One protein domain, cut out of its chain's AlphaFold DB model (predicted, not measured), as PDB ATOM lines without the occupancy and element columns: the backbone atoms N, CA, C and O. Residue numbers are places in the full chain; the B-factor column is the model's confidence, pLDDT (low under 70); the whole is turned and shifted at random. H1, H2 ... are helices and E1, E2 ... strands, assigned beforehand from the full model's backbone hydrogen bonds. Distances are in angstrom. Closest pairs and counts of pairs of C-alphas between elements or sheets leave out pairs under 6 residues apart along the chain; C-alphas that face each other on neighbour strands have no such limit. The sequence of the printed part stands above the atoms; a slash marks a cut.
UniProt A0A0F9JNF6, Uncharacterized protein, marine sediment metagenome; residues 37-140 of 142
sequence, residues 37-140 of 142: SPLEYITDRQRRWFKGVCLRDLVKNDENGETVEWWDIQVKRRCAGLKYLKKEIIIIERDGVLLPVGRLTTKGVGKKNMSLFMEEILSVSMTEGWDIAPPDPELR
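What this domain is: This is residues 37 to 140 of the 142 residues of an uncharacterized protein of marine sediment metagenome (UniProt A0A0F9JNF6). Two helices, H1 and H4, run side by side, with H2 crosswise beside them and short H3 near the base of a long, narrow strand hairpin, E1 and E2. The far part of that hairpin, with its turn at residues 95 and 96, sticks out as an arm, while residues 129 to 140 fold back from the end of H4. The printed part has 104 residues, with named elements in the order H1 H2 H3 E1 E2 H4; the sheet E1 - E2 is antiparallel and the class is mixed, helices and strands. The whole is compact, with a radius of gyration of the C-alphas of 14.6 A, and flat, spanning 48 by 38 by 20 A.

Where its parts are: H1, residues 38 to 61, begins at C-alpha (93.938, 142.706, 97.775) and is 32.8 A long. H2 is residues 68 to 78 and H3 residues 81 to 84. E1, residues 86 to 94, measures 24.3 A, and E2, residues 97 to 105, 23.7 A. H4, residues 111 to 128, is 25.3 A long and ends at C-alpha (114.822, 127.913, 119.161).

How they stand to each other: H1 touches H4 with residues 39 to 50 alone, at a shallow tilt of 21 degrees, the same way; the closest C-alphas, of Thr 43 and Lys 111, are 5.1 A apart. H1 touches H2 with residues 55 to 59 alone, closest at the C-alphas of Leu 55 and Val 68, 6.1 A, only just about perpendicular at 73 degrees. H2 and H4 are close but not clearly touching, with the C-alphas of Val 75 and Ile 121 closest at 7.1 A. H3 touches H4, closest at the C-alphas of Tyr 84 and Asn 113, 5.0 A. In the hairpin E1 and E2, N 88 and O 103 are 2.8 A apart, within hydrogen-bond range. H1 is apart from both strands. Every O i to N i+4 pair is within range in H2 and H4, and 17 of 20 in H1; H3 is too short for one.

The domain as a whole: The C-alphas of Gly 96 and Pro 137, the two farthest apart, are 48.0 A apart. The printed part has no cut and no long link. Mean pLDDT of the printed part is 91.3; residue 140 is under 70.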
ATOM      1  N   SER A  37      95.925 146.396  95.201       85.69
ATOM      2  CA  SER A  37      95.069 145.222  95.067       85.69
ATOM      3  C   SER A  37      95.021 144.425  96.385       85.69
ATOM      4  O   SER A  37      95.926 144.551  97.223       85.69
ATOM      5  N   PRO A  38      94.011 143.557  96.586       84.00
ATOM      6  CA  PRO A  38      93.938 142.706  97.775       84.00
ATOM      7  C   PRO A  38      95.212 141.880  98.007       84.00
ATOM      8  O   PRO A  38      95.697 141.772  99.133       84.00
ATOM      9  N   LEU A  39      95.806 141.353  96.931       86.50
ATOM     10  CA  LEU A  39      97.034 140.562  97.000       86.50
ATOM     11  C   LEU A  39      98.236 141.406  97.443       86.50
ATOM     12  O   LEU A  39      99.012 140.987  98.306       86.50
ATOM     13  N   GLU A  40      98.392 142.605  96.881       86.25
ATOM     14  CA  GLU A  40      99.458 143.528  97.275       86.25
ATOM     15  C   GLU A  40      99.313 143.976  98.725       86.25
ATOM     16  O   GLU A  40     100.321 144.075  99.425       86.25
ATOM     17  N   TYR A  41      98.078 144.202  99.183       87.81
ATOM     18  CA  TYR A  41      97.795 144.559 100.567       87.81
ATOM     19  C   TYR A  41      98.238 143.459 101.537       87.81
ATOM     20  O   TYR A  41      98.993 143.742 102.468       87.81
ATOM     21  N   ILE A  42      97.836 142.206 101.294       89.25
ATOM     22  CA  ILE A  42      98.234 141.064 102.132       89.25
ATOM     23  C   ILE A  42      99.757 140.930 102.147       89.25
ATOM     24  O   ILE A  42     100.369 140.863 103.210       89.25
ATOM     25  N   THR A  43     100.389 140.973 100.973       90.19
ATOM     26  CA  THR A  43     101.847 140.838 100.869       90.19
ATOM     27  C   THR A  43     102.573 141.991 101.582       90.19
ATOM     28  O   THR A  43     103.635 141.802 102.174       90.19
ATOM     29  N   ASP A  44     102.012 143.207 101.571       90.19
ATOM     30  CA  ASP A  44     102.545 144.336 102.341       90.19
ATOM     31  C   ASP A  44     102.426 144.120 103.848       90.19
ATOM     32  O   ASP A  44     103.388 144.362 104.578       90.19
ATOM     33  N   ARG A  45     101.283 143.615 104.316       91.31
ATOM     34  CA  ARG A  45     101.062 143.273 105.725       91.31
ATOM     35  C   ARG A  45     102.017 142.179 106.203       91.31
ATOM     36  O   ARG A  45     102.602 142.345 107.268       91.31
ATOM     37  N   GLN A  46     102.261 141.146 105.399       93.88
ATOM     38  CA  GLN A  46     103.252 140.100 105.687       93.88
ATOM     39  C   GLN A  46     104.666 140.685 105.851       93.88
ATOM     40  O   GLN A  46     105.361 140.408 106.829       93.88
ATOM     41  N   ARG A  47     105.081 141.587 104.947       93.12
ATOM     42  CA  ARG A  47     106.371 142.293 105.070       93.12
ATOM     43  C   ARG A  47     106.442 143.183 106.311       93.12
ATOM     44  O   ARG A  47     107.508 143.287 106.916       93.12
ATOM     45  N   ARG A  48     105.340 143.850 106.670       91.94
ATOM     46  CA  ARG A  48     105.262 144.684 107.879       91.94
ATOM     47  C   ARG A  48     105.314 143.858 109.148       91.94
ATOM     48  O   ARG A  48     105.963 144.299 110.084       91.94
ATOM     49  N   TRP A  49     104.679 142.691 109.177       94.81
ATOM     50  CA  TRP A  49     104.817 141.774 110.299       94.81
ATOM     51  C   TRP A  49     106.280 141.353 110.456       94.81
ATOM     52  O   TRP A  49     106.850 141.552 111.521       94.81
ATOM     53  N   PHE A  50     106.933 140.910 109.375       95.12
ATOM     54  CA  PHE A  50     108.341 140.513 109.440       95.12
ATOM     55  C   PHE A  50     109.235 141.643 109.984       95.12
ATOM     56  O   PHE A  50     109.954 141.460 110.957       95.12
ATOM     57  N   LYS A  51     109.150 142.847 109.404       93.56
ATOM     58  CA  LYS A  51     110.028 143.962 109.796       93.56
ATOM     59  C   LYS A  51     109.642 144.646 111.107       93.56
ATOM     60  O   LYS A  51     110.512 145.142 111.807       93.56
ATOM     61  N   GLY A  52     108.349 144.771 111.380       91.38
ATOM     62  CA  GLY A  52     107.813 145.609 112.455       91.38
ATOM     63  C   GLY A  52     107.351 144.844 113.691       91.38
ATOM     64  O   GLY A  52     107.101 145.475 114.714       91.38
ATOM     65  N   VAL A  53     107.220 143.520 113.592       93.69
ATOM     66  CA  VAL A  53     106.854 142.635 114.703       93.69
ATOM     67  C   VAL A  53     107.975 141.633 114.923       93.69
ATOM     68  O   VAL A  53     108.687 141.768 115.904       93.69
ATOM     69  N   CYS A  54     108.234 140.732 113.969       95.38
ATOM     70  CA  CYS A  54     109.235 139.674 114.134       95.38
ATOM     71  C   CYS A  54     110.632 140.207 114.477       95.38
ATOM     72  O   CYS A  54     111.159 139.868 115.531       95.38
ATOM     73  N   LEU A  55     111.221 141.068 113.639       96.12
ATOM     74  CA  LEU A  55     112.565 141.596 113.918       96.12
ATOM     75  C   LEU A  55     112.602 142.494 115.159       96.12
ATOM     76  O   LEU A  55     113.601 142.525 115.868       96.12
ATOM     77  N   ARG A  56     111.517 143.228 115.427       95.12
ATOM     78  CA  ARG A  56     111.414 144.093 116.605       95.12
ATOM     79  C   ARG A  56     111.407 143.267 117.889       95.12
ATOM     80  O   ARG A  56     112.107 143.626 118.828       95.12
ATOM     81  N   ASP A  57     110.597 142.216 117.932       95.44
ATOM     82  CA  ASP A  57     110.442 141.365 119.109       95.44
ATOM     83  C   ASP A  57     111.739 140.592 119.370       95.44
ATOM     84  O   ASP A  57     112.214 140.596 120.498       95.44
ATOM     85  N   LEU A  58     112.387 140.074 118.318       95.75
ATOM     86  CA  LEU A  58     113.711 139.453 118.414       95.75
ATOM     87  C   LEU A  58     114.763 140.385 119.020       95.75
ATOM     88  O   LEU A  58     115.443 139.995 119.954       95.75
ATOM     89  N   VAL A  59     114.870 141.627 118.538       95.69
ATOM     90  CA  VAL A  59     115.828 142.602 119.094       95.69
ATOM     91  C   VAL A  59     115.480 142.983 120.528       95.69
ATOM     92  O   VAL A  59     116.361 143.116 121.365       95.69
ATOM     93  N   LYS A  60     114.192 143.177 120.827       94.19
ATOM     94  CA  LYS A  60     113.735 143.540 122.173       94.19
ATOM     95  C   LYS A  60     114.035 142.436 123.192       94.19
ATOM     96  O   LYS A  60     114.323 142.748 124.343       94.19
ATOM     97  N   ASN A  61     113.905 141.183 122.770       91.88
ATOM     98  CA  ASN A  61     114.034 140.006 123.618       91.88
ATOM     99  C   ASN A  61     115.443 139.390 123.568       91.88
ATOM    100  O   ASN A  61     115.675 138.372 124.212       91.88
ATOM    101  N   ASP A  62     116.375 139.975 122.812       91.50
ATOM    102  CA  ASP A  62     117.741 139.476 122.729       91.50
ATOM    103  C   ASP A  62     118.588 139.960 123.911       91.50
ATOM    104  O   ASP A  62     118.800 141.154 124.117       91.50
ATOM    105  N   GLU A  63     119.114 139.004 124.670       89.56
ATOM    106  CA  GLU A  63     119.952 139.263 125.844       89.56
ATOM    107  C   GLU A  63     121.372 139.722 125.467       89.56
ATOM    108  O   GLU A  63     122.067 140.317 126.290       89.56
ATOM    109  N   ASN A  64     121.800 139.479 124.222       91.00
ATOM    110  CA  ASN A  64     123.142 139.805 123.733       91.00
ATOM    111  C   ASN A  64     123.253 141.227 123.151       91.00
ATOM    112  O   ASN A  64     124.360 141.691 122.878       91.00
ATOM    113  N   GLY A  65     122.132 141.936 122.986       89.19
ATOM    114  CA  GLY A  65     122.095 143.296 122.445       89.19
ATOM    115  C   GLY A  65     122.329 143.385 120.931       89.19
ATOM    116  O   GLY A  65     122.807 144.412 120.443       89.19
ATOM    117  N   GLU A  66     122.015 142.328 120.185       94.50
ATOM    118  CA  GLU A  66     122.178 142.242 118.736       94.50
ATOM    119  C   GLU A  66     121.229 143.176 117.974       94.50
ATOM    120  O   GLU A  66     120.109 143.493 118.387       94.50
ATOM    121  N   THR A  67     121.673 143.620 116.796       93.88
ATOM    122  CA  THR A  67     120.944 144.622 116.010       93.88
ATOM    123  C   THR A  67     119.849 144.019 115.127       93.88
ATOM    124  O   THR A  67     119.822 142.824 114.821       93.88
ATOM    125  N   VAL A  68     118.957 144.884 114.628       94.25
ATOM    126  CA  VAL A  68     117.927 144.513 113.641       94.25
ATOM    127  C   VAL A  68     118.562 143.907 112.386       94.25
ATOM    128  O   VAL A  68     118.032 142.948 111.829       94.25
ATOM    129  N   GLU A  69     119.691 144.447 111.924       93.31
ATOM    130  CA  GLU A  69     120.414 143.957 110.748       93.31
ATOM    131  C   GLU A  69     120.990 142.561 110.980       93.31
ATOM    132  O   GLU A  69     120.938 141.717 110.081       93.31
ATOM    133  N   TRP A  70     121.511 142.308 112.183       94.25
ATOM    134  CA  TRP A  70     122.019 140.997 112.554       94.25
ATOM    135  C   TRP A  70     120.891 139.961 112.568       94.25
ATOM    136  O   TRP A  70     120.994 138.928 111.897       94.25
ATOM    137  N   TRP A  71     119.765 140.274 113.217       95.69
ATOM    138  CA  TRP A  71     118.588 139.404 113.234       95.69
ATOM    139  C   TRP A  71     117.968 139.210 111.846       95.69
ATOM    140  O   TRP A  71     117.587 138.092 111.504       95.69
ATOM    141  N   ASP A  72     117.937 140.236 110.987       95.25
ATOM    142  CA  ASP A  72     117.498 140.101 109.589       95.25
ATOM    143  C   ASP A  72     118.334 139.049 108.845       95.25
ATOM    144  O   ASP A  72     117.789 138.244 108.086       95.25
ATOM    145  N   ILE A  73     119.649 139.011 109.079       93.75
ATOM    146  CA  ILE A  73     120.546 138.010 108.489       93.75
ATOM    147  C   ILE A  73     120.300 136.627 109.101       93.75
ATOM    148  O   ILE A  73     120.157 135.655 108.352       93.75
ATOM    149  N   GLN A  74     120.229 136.518 110.430       95.25
ATOM    150  CA  GLN A  74     120.058 135.224 111.099       95.25
ATOM    151  C   GLN A  74     118.728 134.569 110.769       95.25
ATOM    152  O   GLN A  74     118.712 133.395 110.405       95.25
ATOM    153  N   VAL A  75     117.628 135.320 110.807       96.12
ATOM    154  CA  VAL A  75     116.304 134.791 110.472       96.12
ATOM    155  C   VAL A  75     116.289 134.296 109.030       96.12
ATOM    156  O   VAL A  75     115.861 133.181 108.753       96.12
ATOM    157  N   LYS A  76     116.841 135.059 108.082       95.81
ATOM    158  CA  LYS A  76     116.915 134.612 106.681       95.81
ATOM    159  C   LYS A  76     117.802 133.386 106.493       95.81
ATOM    160  O   LYS A  76     117.533 132.584 105.602       95.81
ATOM    161  N   ARG A  77     118.857 133.240 107.292       94.31
ATOM    162  CA  ARG A  77     119.751 132.081 107.241       94.31
ATOM    163  C   ARG A  77     119.091 130.832 107.828       94.31
ATOM    164  O   ARG A  77     119.160 129.782 107.199       94.31
ATOM    165  N   ARG A  78     118.475 130.950 109.007       94.81
ATOM    166  CA  ARG A  78     117.895 129.832 109.768       94.81
ATOM    167  C   ARG A  78     116.532 129.404 109.226       94.81
ATOM    168  O   ARG A  78     116.266 128.216 109.134       94.81
ATOM    169  N   CYS A  79     115.720 130.343 108.744       95.38
ATOM    170  CA  CYS A  79     114.366 130.085 108.245       95.38
ATOM    171  C   CYS A  79     114.325 129.910 106.716       95.38
ATOM    172  O   CYS A  79     113.487 130.502 106.032       95.38
ATOM    173  N   ALA A  80     115.275 129.149 106.158       93.19
ATOM    174  CA  ALA A  80     115.335 128.791 104.735       93.19
ATOM    175  C   ALA A  80     115.122 129.970 103.754       93.19
ATOM    176  O   ALA A  80     114.553 129.806 102.671       93.19
ATOM    177  N   GLY A  81     115.603 131.171 104.088       92.00
ATOM    178  CA  GLY A  81     115.340 132.388 103.318       92.00
ATOM    179  C   GLY A  81     115.808 132.304 101.864       92.00
ATOM    180  O   GLY A  81     115.165 132.877 100.991       92.00
ATOM    181  N   LEU A  82     116.861 131.533 101.566       93.00
ATOM    182  CA  LEU A  82     117.321 131.262 100.193       93.00
ATOM    183  C   LEU A  82     116.247 130.610  99.304       93.00
ATOM    184  O   LEU A  82     116.254 130.827  98.095       93.00
ATOM    185  N   LYS A  83     115.340 129.818  99.886       94.25
ATOM    186  CA  LYS A  83     114.280 129.099  99.165       94.25
ATOM    187  C   LYS A  83     113.094 130.003  98.825       94.25
ATOM    188  O   LYS A  83     112.430 129.792  97.813       94.25
ATOM    189  N   TYR A  84     112.814 130.987  99.677       95.00
ATOM    190  CA  TYR A  84     111.578 131.769  99.609       95.00
ATOM    191  C   TYR A  84     111.799 133.226  99.181       95.00
ATOM    192  O   TYR A  84     110.921 133.829  98.559       95.00
ATOM    193  N   LEU A  85     112.961 133.804  99.486       95.50
ATOM    194  CA  LEU A  85     113.254 135.215  99.255       95.50
ATOM    195  C   LEU A  85     113.997 135.452  97.944       95.50
ATOM    196  O   LEU A  85     114.685 134.587  97.407       95.50
ATOM    197  N   LYS A  86     113.887 136.680  97.440       94.00
ATOM    198  CA  LYS A  86     114.579 137.101  96.225       94.00
ATOM    199  C   LYS A  86     116.027 137.467  96.553       94.00
ATOM    200  O   LYS A  86     116.273 138.224  97.491       94.00
ATOM    201  N   LYS A  87     116.976 136.982  95.750       92.88
ATOM    202  CA  LYS A  87     118.379 137.416  95.793       92.88
ATOM    203  C   LYS A  87     118.551 138.698  94.979       92.88
ATOM    204  O   LYS A  87     118.135 138.767  93.824       92.88
ATOM    205  N   GLU A  88     119.174 139.700  95.576       90.94
ATOM    206  CA  GLU A  88     119.584 140.946  94.932       90.94
ATOM    207  C   GLU A  88     121.088 141.132  95.125       90.94
ATOM    208  O   GLU A  88     121.636 140.746  96.156       90.94
ATOM    209  N   ILE A  89     121.763 141.683  94.120       88.94
ATOM    210  CA  ILE A  89     123.179 142.039  94.222       88.94
ATOM    211  C   ILE A  89     123.237 143.508  94.615       88.94
ATOM    212  O   ILE A  89     122.678 144.358  93.923       88.94
ATOM    213  N   ILE A  90     123.890 143.789  95.735       86.44
ATOM    214  CA  ILE A  90     124.216 145.145  96.165       86.44
ATOM    215  C   ILE A  90     125.719 145.353  96.026       86.44
ATOM    216  O   ILE A  90     126.495 144.421  96.220       86.44
ATOM    217  N   ILE A  91     126.124 146.566  95.671       87.25
ATOM    218  CA  ILE A  91     127.535 146.936  95.585       87.25
ATOM    219  C   ILE A  91     127.887 147.641  96.891       87.25
ATOM    220  O   ILE A  91     127.209 148.594  97.274       87.25
ATOM    221  N   ILE A  92     128.908 147.144  97.581       88.19
ATOM    222  CA  ILE A  92     129.435 147.743  98.808       88.19
ATOM    223  C   ILE A  92     130.860 148.198  98.518       88.19
ATOM    224  O   ILE A  92     131.640 147.442  97.941       88.19
ATOM    225  N   GLU A  93     131.193 149.420  98.914       87.12
ATOM    226  CA  GLU A  93     132.562 149.922  98.860       87.12
ATOM    227  C   GLU A  93     133.278 149.594 100.169       87.12
ATOM    228  O   GLU A  93     132.788 149.909 101.255       87.12
ATOM    229  N   ARG A  94     134.434 148.938 100.070       85.75
ATOM    230  CA  ARG A  94     135.312 148.670 101.208       85.75
ATOM    231  C   ARG A  94     136.750 148.915 100.783       85.75
ATOM    232  O   ARG A  94     137.191 148.347  99.790       85.75
ATOM    233  N   ASP A  95     137.447 149.779 101.514       88.31
ATOM    234  CA  ASP A  95     138.845 150.142 101.249       88.31
ATOM    235  C   ASP A  95     139.084 150.609  99.792       88.31
ATOM    236  O   ASP A  95     140.094 150.287  99.173       88.31
ATOM    237  N   GLY A  96     138.115 151.338  99.217       85.12
ATOM    238  CA  GLY A  96     138.153 151.831  97.833       85.12
ATOM    239  C   GLY A  96     137.842 150.782  96.756       85.12
ATOM    240  O   GLY A  96     137.916 151.082  95.565       85.12
ATOM    241  N   VAL A  97     137.482 149.554  97.143       88.50
ATOM    242  CA  VAL A  97     137.113 148.466  96.226       88.50
ATOM    243  C   VAL A  97     135.603 148.235  96.250       88.50
ATOM    244  O   VAL A  97     134.999 148.057  97.309       88.50
ATOM    245  N   LEU A  98     134.987 148.189  95.063       88.56
ATOM    246  CA  LEU A  98     133.572 147.856  94.885       88.56
ATOM    247  C   LEU A  98     133.376 146.335  94.867       88.56
ATOM    248  O   LEU A  98     133.813 145.651  93.941       88.56
ATOM    249  N   LEU A  99     132.682 145.806  95.873       88.56
ATOM    250  CA  LEU A  99     132.414 144.377  96.030       88.56
ATOM    251  C   LEU A  99     130.922 144.072  95.814       88.56
ATOM    252  O   LEU A  99     130.075 144.635  96.517       88.56
ATOM    253  N   PRO A 100     130.564 143.164  94.884       85.50
ATOM    254  CA  PRO A 100     129.192 142.701  94.739       85.50
ATOM    255  C   PRO A 100     128.851 141.691  95.841       85.50
ATOM    256  O   PRO A 100     129.443 140.615  95.929       85.50
ATOM    257  N   VAL A 101     127.852 142.005  96.661       85.69
ATOM    258  CA  VAL A 101     127.366 141.144  97.745       85.69
ATOM    259  C   VAL A 101     125.922 140.735  97.474       85.69
ATOM    260  O   VAL A 101     125.062 141.555  97.158       85.69
ATOM    261  N   GLY A 102     125.638 139.437  97.600       85.62
ATOM    262  CA  GLY A 102     124.280 138.913  97.493       85.62
ATOM    263  C   GLY A 102     123.489 139.148  98.778       85.62
ATOM    264  O   GLY A 102     123.855 138.633  99.830       85.62
ATOM    265  N   ARG A 103     122.367 139.861  98.684       88.94
ATOM    266  CA  ARG A 103     121.414 140.085  99.775       88.94
ATOM    267  C   ARG A 103     120.081 139.418  99.460       88.94
ATOM    268  O   ARG A 103     119.572 139.515  98.348       88.94
ATOM    269  N   LEU A 104     119.474 138.791 100.461       93.81
ATOM    270  CA  LEU A 104     118.093 138.322 100.371       93.81
ATOM    271  C   LEU A 104     117.119 139.436 100.766       93.81
ATOM    272  O   LEU A 104     117.258 140.061 101.824       93.81
ATOM    273  N   THR A 105     116.112 139.675  99.931       93.00
ATOM    274  CA  THR A 105     115.102 140.717 100.129       93.00
ATOM    275  C   THR A 105     113.696 140.134 100.201       93.00
ATOM    276  O   THR A 105     113.356 139.179  99.507       93.00
ATOM    277  N   THR A 106     112.850 140.757 101.022       92.44
ATOM    278  CA  THR A 106     111.400 140.510 101.033       92.44
ATOM    279  C   THR A 106     110.667 141.382 100.007       92.44
ATOM    280  O   THR A 106     109.483 141.184  99.735       92.44
ATOM    281  N   LYS A 107     111.350 142.372  99.408       90.25
ATOM    282  CA  LYS A 107     110.774 143.252  98.383       90.25
ATOM    283  C   LYS A 107     110.548 142.466  97.089       90.25
ATOM    284  O   LYS A 107     111.452 141.811  96.585       90.25
ATOM    285  N   GLY A 108     109.338 142.560  96.541       87.50
ATOM    286  CA  GLY A 108     108.968 141.852  95.311       87.50
ATOM    287  C   GLY A 108     108.748 140.346  95.482       87.50
ATOM    288  O   GLY A 108     108.496 139.667  94.494       87.50
ATOM    289  N   VAL A 109     108.806 139.819  96.709       92.31
ATOM    290  CA  VAL A 109     108.401 138.439  97.001       92.31
ATOM    291  C   VAL A 109     106.873 138.386  97.049       92.31
ATOM    292  O   VAL A 109     106.251 139.219  97.708       92.31
ATOM    293  N   GLY A 110     106.271 137.444  96.320       90.81
ATOM    294  CA  GLY A 110     104.818 137.263  96.270       90.81
ATOM    295  C   GLY A 110     104.248 136.590  97.523       90.81
ATOM    296  O   GLY A 110     104.982 135.940  98.269       90.81
ATOM    297  N   LYS A 111     102.922 136.697  97.714       91.50
ATOM    298  CA  LYS A 111     102.185 136.162  98.878       91.50
ATOM    299  C   LYS A 111     102.581 134.727  99.227       91.50
ATOM    300  O   LYS A 111     102.935 134.470 100.366       91.50
ATOM    301  N   LYS A 112     102.576 133.807  98.253       92.50
ATOM    302  CA  LYS A 112     102.874 132.381  98.488       92.50
ATOM    303  C   LYS A 112     104.224 132.174  99.181       92.50
ATOM    304  O   LYS A 112     104.295 131.505 100.204       92.50
ATOM    305  N   ASN A 113     105.284 132.768  98.639       94.56
ATOM    306  CA  ASN A 113     106.623 132.620  99.202       94.56
ATOM    307  C   ASN A 113     106.771 133.369 100.530       94.56
ATOM    308  O   ASN A 113     107.457 132.880 101.421       94.56
ATOM    309  N   MET A 114     106.109 134.520 100.686       94.44
ATOM    310  CA  MET A 114     106.070 135.226 101.969       94.44
ATOM    311  C   MET A 114     105.365 134.403 103.053       94.44
ATOM    312  O   MET A 114     105.897 134.309 104.152       94.44
ATOM    313  N   SER A 115     104.227 133.770 102.747       93.50
ATOM    314  CA  SER A 115     103.526 132.867 103.668       93.50
ATOM    315  C   SER A 115     104.425 131.706 104.089       93.50
ATOM    316  O   SER A 115     104.582 131.466 105.277       93.50
ATOM    317  N   LEU A 116     105.083 131.037 103.133       94.62
ATOM    318  CA  LEU A 116     106.002 129.933 103.436       94.62
ATOM    319  C   LEU A 116     107.182 130.378 104.308       94.62
ATOM    320  O   LEU A 116     107.545 129.681 105.247       94.62
ATOM    321  N   PHE A 117     107.752 131.552 104.033       95.69
ATOM    322  CA  PHE A 117     108.821 132.110 104.857       95.69
ATOM    323  C   PHE A 117     108.346 132.429 106.281       95.69
ATOM    324  O   PHE A 117     109.064 132.160 107.235       95.69
ATOM    325  N   MET A 118     107.133 132.967 106.443       94.69
ATOM    326  CA  MET A 118     106.559 133.246 107.763       94.69
ATOM    327  C   MET A 118     106.295 131.971 108.565       94.69
ATOM    328  O   MET A 118     106.605 131.942 109.750       94.69
ATOM    329  N   GLU A 119     105.771 130.917 107.940       93.56
ATOM    330  CA  GLU A 119     105.577 129.629 108.620       93.56
ATOM    331  C   GLU A 119     106.915 129.000 109.034       93.56
ATOM    332  O   GLU A 119     107.025 128.461 110.132       93.56
ATOM    333  N   GLU A 120     107.962 129.139 108.216       95.31
ATOM    334  CA  GLU A 120     109.312 128.702 108.590       95.31
ATOM    335  C   GLU A 120     109.847 129.483 109.803       95.31
ATOM    336  O   GLU A 120     110.432 128.890 110.705       95.31
ATOM    337  N   ILE A 121     109.604 130.798 109.865       95.62
ATOM    338  CA  ILE A 121     109.957 131.619 111.034       95.62
ATOM    339  C   ILE A 121     109.242 131.116 112.285       95.62
ATOM    340  O   ILE A 121     109.891 130.958 113.311       95.62
ATOM    341  N   LEU A 122     107.935 130.846 112.204       93.88
ATOM    342  CA  LEU A 122     107.158 130.350 113.343       93.88
ATOM    343  C   LEU A 122     107.606 128.945 113.783       93.88
ATOM    344  O   LEU A 122     107.649 128.643 114.972       93.88
ATOM    345  N   SER A 123     107.972 128.085 112.834       93.94
ATOM    346  CA  SER A 123     108.510 126.751 113.123       93.94
ATOM    347  C   SER A 123     109.859 126.831 113.851       93.94
ATOM    348  O   SER A 123     110.064 126.206 114.898       93.94
ATOM    349  N   VAL A 124     110.775 127.660 113.338       95.38
ATOM    350  CA  VAL A 124     112.090 127.876 113.955       95.38
ATOM    351  C   VAL A 124     111.947 128.578 115.301       95.38
ATOM    352  O   VAL A 124     112.612 128.172 116.247       95.38
ATOM    353  N   SER A 125     111.041 129.551 115.444       94.38
ATOM    354  CA  SER A 125     110.824 130.245 116.718       94.38
ATOM    355  C   SER A 125     110.368 129.293 117.819       94.38
ATOM    356  O   SER A 125     110.822 129.417 118.949       94.38
ATOM    357  N   MET A 126     109.526 128.304 117.500       92.94
ATOM    358  CA  MET A 126     109.129 127.270 118.464       92.94
ATOM    359  C   MET A 126     110.291 126.352 118.859       92.94
ATOM    360  O   MET A 126     110.357 125.910 120.002       92.94
ATOM    361  N   THR A 127     111.198 126.066 117.925       94.06
ATOM    362  CA  THR A 127     112.336 125.162 118.158       94.06
ATOM    363  C   THR A 127     113.466 125.856 118.920       94.06
ATOM    364  O   THR A 127     114.078 125.264 119.803       94.06
ATOM    365  N   GLU A 128     113.740 127.114 118.584       91.62
ATOM    366  CA  GLU A 128     114.822 127.913 119.161       91.62
ATOM    367  C   GLU A 128     114.372 128.786 120.340       91.62
ATOM    368  O   GLU A 128     115.194 129.472 120.943       91.62
ATOM    369  N   GLY A 129     113.080 128.768 120.680       91.56
ATOM    370  CA  GLY A 129     112.525 129.532 121.796       91.56
ATOM    371  C   GLY A 129     112.466 131.042 121.551       91.56
ATOM    372  O   GLY A 129     112.550 131.812 122.503       91.56
ATOM    373  N   TRP A 130     112.338 131.490 120.299       93.81
ATOM    374  CA  TRP A 130     112.186 132.916 120.007       93.81
ATOM    375  C   TRP A 130     110.787 133.398 120.393       93.81
ATOM    376  O   TRP A 130     109.786 132.955 119.824       93.81
ATOM    377  N   ASP A 131     110.721 134.357 121.313       92.50
ATOM    378  CA  ASP A 131     109.474 135.009 121.701       92.50
ATOM    379  C   ASP A 131     109.087 136.081 120.667       92.50
ATOM    380  O   ASP A 131     109.566 137.216 120.705       92.50
ATOM    381  N   ILE A 132     108.268 135.685 119.689       92.19
ATOM    382  CA  ILE A 132     107.773 136.537 118.602       92.19
ATOM    383  C   ILE A 132     106.249 136.465 118.561       92.19
ATOM    384  O   ILE A 132     105.669 135.379 118.490       92.19
ATOM    385  N   ALA A 133     105.584 137.622 118.499       90.56
ATOM    386  CA  ALA A 133     104.134 137.641 118.366       90.56
ATOM    387  C   ALA A 133     103.676 137.053 117.009       90.56
ATOM    388  O   ALA A 133     104.173 137.462 115.945       90.56
ATOM    389  N   PRO A 134     102.690 136.131 117.004       88.06
ATOM    390  CA  PRO A 134     102.210 135.521 115.774       88.06
ATOM    391  C   PRO A 134     101.554 136.566 114.855       88.06
ATOM    392  O   PRO A 134     101.002 137.562 115.331       88.06
ATOM    393  N   PRO A 135     101.595 136.367 113.527       88.06
ATOM    394  CA  PRO A 135     100.904 137.242 112.590       88.06
ATOM    395  C   PRO A 135      99.384 137.085 112.707       88.06
ATOM    396  O   PRO A 135      98.891 136.018 113.079       88.06
ATOM    397  N   ASP A 136      98.646 138.129 112.311       84.06
ATOM    398  CA  ASP A 136      97.184 138.075 112.206       84.06
ATOM    399  C   ASP A 136      96.759 136.828 111.390       84.06
ATOM    400  O   ASP A 136      97.350 136.582 110.330       84.06
ATOM    401  N   PRO A 137      95.733 136.057 111.811       80.62
ATOM    402  CA  PRO A 137      95.339 134.813 111.137       80.62
ATOM    403  C   PRO A 137      95.076 134.975 109.634       80.62
ATOM    404  O   PRO A 137      95.460 134.126 108.832       80.62
ATOM    405  N   GLU A 138      94.504 136.113 109.235       78.88
ATOM    406  CA  GLU A 138      94.206 136.455 107.838       78.88
ATOM    407  C   GLU A 138      95.460 136.520 106.944       78.88
ATOM    408  O   GLU A 138      95.379 136.331 105.727       78.88
ATOM    409  N   LEU A 139      96.638 136.763 107.529       77.38
ATOM    410  CA  LEU A 139      97.917 136.827 106.813       77.38
ATOM    411  C   LEU A 139      98.528 135.446 106.552       77.38
ATOM    412  O   LEU A 139      99.465 135.344 105.751       77.38
ATOM    413  N   ARG A 140      98.000 134.408 107.211       69.00
ATOM    414  CA  ARG A 140      98.456 133.014 107.116       69.00
ATOM    415  C   ARG A 140      97.643 132.187 106.121       69.00
ATOM    416  O   ARG A 140      98.137 131.187 105.618       69.00
TER     417      ARG A 140